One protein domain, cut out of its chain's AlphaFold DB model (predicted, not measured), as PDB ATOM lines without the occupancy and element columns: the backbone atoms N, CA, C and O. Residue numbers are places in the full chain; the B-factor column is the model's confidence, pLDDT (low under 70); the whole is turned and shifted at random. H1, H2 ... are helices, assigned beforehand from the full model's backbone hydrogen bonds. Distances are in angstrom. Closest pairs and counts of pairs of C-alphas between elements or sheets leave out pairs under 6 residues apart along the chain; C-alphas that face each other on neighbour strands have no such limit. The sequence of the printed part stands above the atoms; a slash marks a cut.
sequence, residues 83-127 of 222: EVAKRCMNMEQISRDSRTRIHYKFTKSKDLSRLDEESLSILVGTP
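AT A GLANCE: This is residues 83 to 127 of the 222 residues of the protein "G-patch domain-containing protein" of Protopolystoma xenopodis (UniProt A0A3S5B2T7). Four short helices are strung along a loose, open chain with no shared core: H2 and H3 pack on each other as a small U closed by residues 98 to 103, H1 leads into this U as an arm, and H4 lies away from all three, across the link of residues 109 to 116. The distance from the turn at Arg 99 to the tail at Pro 127 makes the length. The printed part has 45 residues with four named helices, H1, H2, H3 and H4 along the chain, and no named strand; its class is all helix. The whole is loose, with a radius of gyration of the C-alphas of 12.5 A, and flat, spanning 40 by 24 by 12 A.

HOW THE PARTS SIT: Start at residue 83, where H1, residues 83 to 89, begins. It is joined by a tight link, Asn 90, to H2, residues 91 to 97, and the two meet only through their link. Go on through residues 98 to 103, a short link, and you reach H3, residues 104 to 108. H2 and H3 touch, with 8 pairs of C-alphas within 8 A; look for the closest, those of Glu 92 and Thr 107, 5.6 A apart. Their centres are 8.7 A apart. H1 and H3 are apart. Read on past residues 109 to 116, another short link in which residues 112 to 114 form a short helical run, to H4, residues 117 to 124. H4 is apart from H1, H2 and H3. In H1, H2, H3 and H4 you will find every O i to N i+4 pair within hydrogen-bond range.

IN THESE COORDINATES: Find C-alpha 83 at (109.368, 120.614, 108.622); from there H1 runs 9.8 A to C-alpha 89. H2 begins at C-alpha 91, at (115.398, 133.386, 105.834), and runs 10.0 A to C-alpha 97. H3, five residues, covers 6.0 A from C-alpha 104 to C-alpha 108. H4, the longest helix by residues, with 8, runs 10.3 A from C-alpha 117 to C-alpha 124, which you will find at (128.978, 124.206, 96.407).

THE WHOLE: The two C-alphas farthest apart are those of Arg 99 and Pro 127, at 40.2 A; the first and last printed C-alphas, of Glu 83 and Pro 127, are 28.2 A apart. The printed part has no cut, and no link between its named helices is long. Look at the B-factor column for the model's confidence: the mean pLDDT of the printed part is 75.9, and residues 83 to 89, 101 to 102 and 127 are under 70. H1 has a mean of 56, H4 of 87.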
ATOM      1  N   GLU A  83     110.129 119.437 109.079       58.25
ATOM      2  CA  GLU A  83     109.368 120.614 108.622       58.25
ATOM      3  C   GLU A  83     109.500 121.834 109.546       58.25
ATOM      4  O   GLU A  83     109.492 122.971 109.072       58.25
ATOM      5  N   VAL A  84     109.647 121.627 110.860       56.09
ATOM      6  CA  VAL A  84     109.820 122.739 111.815       56.09
ATOM      7  C   VAL A  84     111.216 123.350 111.669       56.09
ATOM      8  O   VAL A  84     111.348 124.570 111.689       56.09
ATOM      9  N   ALA A  85     112.237 122.526 111.404       56.19
ATOM     10  CA  ALA A  85     113.576 123.006 111.067       56.19
ATOM     11  C   ALA A  85     113.603 123.741 109.712       56.19
ATOM     12  O   ALA A  85     114.239 124.785 109.606       56.19
ATOM     13  N   LYS A  86     112.849 123.274 108.704       58.22
ATOM     14  CA  LYS A  86     112.701 123.969 107.408       58.22
ATOM     15  C   LYS A  86     112.085 125.365 107.552       58.22
ATOM     16  O   LYS A  86     112.500 126.286 106.853       58.22
ATOM     17  N   ARG A  87     111.145 125.560 108.484       54.97
ATOM     18  CA  ARG A  87     110.559 126.885 108.763       54.97
ATOM     19  C   ARG A  87     111.563 127.858 109.389       54.97
ATOM     20  O   ARG A  87     111.520 129.041 109.080       54.97
ATOM     21  N   CYS A  88     112.502 127.357 110.191       51.69
ATOM     22  CA  CYS A  88     113.623 128.142 110.721       51.69
ATOM     23  C   CYS A  88     114.706 128.459 109.667       51.69
ATOM     24  O   CYS A  88     115.539 129.326 109.905       51.69
ATOM     25  N   MET A  89     114.699 127.775 108.515       58.78
ATOM     26  CA  MET A  89     115.654 127.973 107.413       58.78
ATOM     27  C   MET A  89     115.156 128.955 106.348       58.78
ATOM     28  O   MET A  89     115.961 129.437 105.552       58.78
ATOM     29  N   ASN A  90     113.855 129.275 106.312       71.88
ATOM     30  CA  ASN A  90     113.323 130.216 105.327       71.88
ATOM     31  C   ASN A  90     113.610 131.667 105.746       71.88
ATOM     32  O   ASN A  90     112.741 132.415 106.204       71.88
ATOM     33  N   MET A  91     114.873 132.049 105.574       71.69
ATOM     34  CA  MET A  91     115.398 133.386 105.834       71.69
ATOM     35  C   MET A  91     114.651 134.475 105.057       71.69
ATOM     36  O   MET A  91     114.624 135.620 105.501       71.69
ATOM     37  N   GLU A  92     114.045 134.148 103.914       78.12
ATOM     38  CA  GLU A  92     113.258 135.092 103.125       78.12
ATOM     39  C   GLU A  92     111.877 135.368 103.735       78.12
ATOM     40  O   GLU A  92     111.439 136.517 103.749       78.12
ATOM     41  N   GLN A  93     111.182 134.348 104.246       78.06
ATOM     42  CA  GLN A  93     109.907 134.542 104.949       78.06
ATOM     43  C   GLN A  93     110.122 135.311 106.255       78.06
ATOM     44  O   GLN A  93     109.459 136.315 106.495       78.06
ATOM     45  N   ILE A  94     111.138 134.928 107.032       78.62
ATOM     46  CA  ILE A  94     111.494 135.616 108.279       78.62
ATOM     47  C   ILE A  94     111.885 137.080 108.010       78.62
ATOM     48  O   ILE A  94     111.468 137.970 108.752       78.62
ATOM     49  N   SER A  95     112.653 137.362 106.949       79.94
ATOM     50  CA  SER A  95     113.049 138.739 106.624       79.94
ATOM     51  C   SER A  95     111.890 139.592 106.115       79.94
ATOM     52  O   SER A  95     111.869 140.788 106.405       79.94
ATOM     53  N   ARG A  96     110.912 138.997 105.415       79.06
ATOM     54  CA  ARG A  96     109.664 139.674 105.028       79.06
ATOM     55  C   ARG A  96     108.807 140.056 106.230       79.06
ATOM     56  O   ARG A  96     108.267 141.159 106.240       79.06
ATOM     57  N   ASP A  97     108.701 139.171 107.216       76.94
ATOM     58  CA  ASP A  97     107.835 139.371 108.384       76.94
ATOM     59  C   ASP A  97     108.490 140.258 109.460       76.94
ATOM     60  O   ASP A  97     107.812 140.862 110.296       76.94
ATOM     61  N   SER A  98     109.822 140.384 109.442       75.81
ATOM     62  CA  SER A  98     110.551 141.248 110.368       75.81
ATOM     63  C   SER A  98     110.442 142.734 109.988       75.81
ATOM     64  O   SER A  98     110.704 143.128 108.856       75.81
ATOM     65  N   ARG A  99     110.133 143.599 110.965       71.69
ATOM     66  CA  ARG A  99     110.182 145.074 110.815       71.69
ATOM     67  C   ARG A  99     111.606 145.649 110.861       71.69
ATOM     68  O   ARG A  99     111.800 146.851 110.674       71.69
ATOM     69  N   THR A 100     112.597 144.810 111.148       76.69
ATOM     70  CA  THR A 100     114.016 145.177 111.156       76.69
ATOM     71  C   THR A 100     114.457 145.493 109.727       76.69
ATOM     72  O   THR A 100     114.034 144.820 108.794       76.69
ATOM     73  N   ARG A 101     115.303 146.516 109.530       66.12
ATOM     74  CA  ARG A 101     115.765 147.012 108.214       66.12
ATOM     75  C   ARG A 101     116.703 146.018 107.498       66.12
ATOM     76  O   ARG A 101     117.837 146.347 107.164       66.12
ATOM     77  N   ILE A 102     116.256 144.787 107.277       69.19
ATOM     78  CA  ILE A 102     116.938 143.781 106.469       69.19
ATOM     79  C   ILE A 102     116.258 143.796 105.104       69.19
ATOM     80  O   ILE A 102     115.085 143.467 104.962       69.19
ATOM     81  N   HIS A 103     116.985 144.230 104.075       73.62
ATOM     82  CA  HIS A 103     116.450 144.233 102.721       73.62
ATOM     83  C   HIS A 103     116.204 142.792 102.262       73.62
ATOM     84  O   HIS A 103     117.157 142.061 101.992       73.62
ATOM     85  N   TYR A 104     114.930 142.414 102.086       79.25
ATOM     86  CA  TYR A 104     114.540 141.091 101.574       79.25
ATOM     87  C   TYR A 104     115.245 140.735 100.245       79.25
ATOM     88  O   TYR A 104     115.430 139.565  99.918       79.25
ATOM     89  N   LYS A 105     115.676 141.754  99.482       76.81
ATOM     90  CA  LYS A 105     116.453 141.608  98.243       76.81
ATOM     91  C   LYS A 105     117.777 140.862  98.455       76.81
ATOM     92  O   LYS A 105     118.155 140.079  97.594       76.81
ATOM     93  N   PHE A 106     118.448 141.074  99.590       76.88
ATOM     94  CA  PHE A 106     119.739 140.448  99.897       76.88
ATOM     95  C   PHE A 106     119.591 139.057 100.516       76.88
ATOM     96  O   PHE A 106     120.447 138.198 100.325       76.88
ATOM     97  N   THR A 107     118.497 138.811 101.241       79.06
ATOM     98  CA  THR A 107     118.196 137.467 101.750       79.06
ATOM     99  C   THR A 107     117.720 136.553 100.628       79.06
ATOM    100  O   THR A 107     118.134 135.405 100.587       79.06
ATOM    101  N   LYS A 108     116.938 137.071  99.665       77.94
ATOM    102  CA  LYS A 108     116.447 136.303  98.508       77.94
ATOM    103  C   LYS A 108     117.576 135.737  97.641       77.94
ATOM    104  O   LYS A 108     117.456 134.614  97.174       77.94
ATOM    105  N   SER A 109     118.655 136.489  97.410       77.69
ATOM    106  CA  SER A 109     119.799 136.009  96.615       77.69
ATOM    107  C   SER A 109     120.709 135.035  97.369       77.69
ATOM    108  O   SER A 109     121.541 134.386  96.748       77.69
ATOM    109  N   LYS A 110     120.574 134.947  98.697       81.25
ATOM    110  CA  LYS A 110     121.317 134.019  99.564       81.25
ATOM    111  C   LYS A 110     120.508 132.786  99.956       81.25
ATOM    112  O   LYS A 110     121.022 131.916 100.652       81.25
ATOM    113  N   ASP A 111     119.247 132.741  99.554       81.75
ATOM    114  CA  ASP A 111     118.356 131.646  99.874       81.75
ATOM    115  C   ASP A 111     118.565 130.497  98.881       81.75
ATOM    116  O   ASP A 111     118.226 130.601  97.701       81.75
ATOM    117  N   LEU A 112     119.139 129.402  99.377       80.88
ATOM    118  CA  LEU A 112     119.414 128.196  98.600       80.88
ATOM    119  C   LEU A 112     118.168 127.325  98.388       80.88
ATOM    120  O   LEU A 112     118.200 126.429  97.555       80.88
ATOM    121  N   SER A 113     117.056 127.594  99.086       80.25
ATOM    122  CA  SER A 113     115.826 126.790  98.978       80.25
ATOM    123  C   SER A 113     115.146 126.861  97.607       80.25
ATOM    124  O   SER A 113     114.279 126.044  97.309       80.25
ATOM    125  N   ARG A 114     115.527 127.843  96.781       80.00
ATOM    126  CA  ARG A 114     114.997 128.086  95.431       80.00
ATOM    127  C   ARG A 114     115.864 127.504  94.318       80.00
ATOM    128  O   ARG A 114     115.459 127.590  93.164       80.00
ATOM    129  N   LEU A 115     117.072 127.050  94.644       84.69
ATOM    130  CA  LEU A 115     118.004 126.510  93.662       84.69
ATOM    131  C   LEU A 115     117.775 125.009  93.512       84.69
ATOM    132  O   LEU A 115     117.639 124.297  94.505       84.69
ATOM    133  N   ASP A 116     117.799 124.546  92.266       88.94
ATOM    134  CA  ASP A 116     117.740 123.125  91.939       88.94
ATOM    135  C   ASP A 116     119.029 122.410  92.371       88.94
ATOM    136  O   ASP A 116     120.094 123.024  92.486       88.94
ATOM    137  N   GLU A 117     118.957 121.096  92.570       87.75
ATOM    138  CA  GLU A 117     120.082 120.273  93.035       87.75
ATOM    139  C   GLU A 117     121.320 120.377  92.126       87.75
ATOM    140  O   GLU A 117     122.451 120.474  92.611       87.75
ATOM    141  N   GLU A 118     121.116 120.468  90.811       88.56
ATOM    142  CA  GLU A 118     122.185 120.696  89.829       88.56
ATOM    143  C   GLU A 118     122.872 122.058  90.020       88.56
ATOM    144  O   GLU A 118     124.093 122.185  89.923       88.56
ATOM    145  N   SER A 119     122.091 123.092  90.338       87.31
ATOM    146  CA  SER A 119     122.613 124.437  90.592       87.31
ATOM    147  C   SER A 119     123.338 124.511  91.937       87.31
ATOM    148  O   SER A 119     124.370 125.173  92.048       87.31
ATOM    149  N   LEU A 120     122.833 123.806  92.956       87.19
ATOM    150  CA  LEU A 120     123.467 123.702  94.271       87.19
ATOM    151  C   LEU A 120     124.820 123.000  94.190       87.19
ATOM    152  O   LEU A 120     125.786 123.466  94.784       87.19
ATOM    153  N   SER A 121     124.919 121.924  93.420       87.50
ATOM    154  CA  SER A 121     126.168 121.175  93.250       87.50
ATOM    155  C   SER A 121     127.242 121.981  92.513       87.50
ATOM    156  O   SER A 121     128.404 121.953  92.921       87.50
ATOM    157  N   ILE A 122     126.866 122.782  91.508       86.50
ATOM    158  CA  ILE A 122     127.777 123.740  90.853       86.50
ATOM    159  C   ILE A 122     128.246 124.819  91.841       86.50
ATOM    160  O   ILE A 122     129.430 125.145  91.881       86.50
ATOM    161  N   LEU A 123     127.334 125.366  92.647       87.06
ATOM    162  CA  LEU A 123     127.629 126.462  93.573       87.06
ATOM    163  C   LEU A 123     128.462 126.019  94.787       87.06
ATOM    164  O   LEU A 123     129.325 126.764  95.244       87.06
ATOM    165  N   VAL A 124     128.216 124.812  95.301       87.88
ATOM    166  CA  VAL A 124     128.978 124.206  96.407       87.88
ATOM    167  C   VAL A 124     130.309 123.629  95.905       87.88
ATOM    168  O   VAL A 124     131.230 123.425  96.693       87.88
ATOM    169  N   GLY A 125     130.445 123.404  94.594       82.88
ATOM    170  CA  GLY A 125     131.643 122.818  93.997       82.88
ATOM    171  C   GLY A 125     131.790 121.327  94.303       82.88
ATOM    172  O   GLY A 125     132.889 120.782  94.213       82.88
ATOM    173  N   THR A 126     130.699 120.652  94.677       78.56
ATOM    174  CA  THR A 126     130.707 119.194  94.802       78.56
ATOM    175  C   THR A 126     130.800 118.586  93.407       78.56
ATOM    176  O   THR A 126     130.021 118.976  92.530       78.56
ATOM    177  N   PRO A 127     131.713 117.631  93.168       66.88
ATOM    178  CA  PRO A 127     131.775 116.957  91.882       66.88
ATOM    179  C   PRO A 127     130.432 116.270  91.612       66.88
ATOM    180  O   PRO A 127     129.937 115.520  92.450       66.88
TER     181      PRO A 127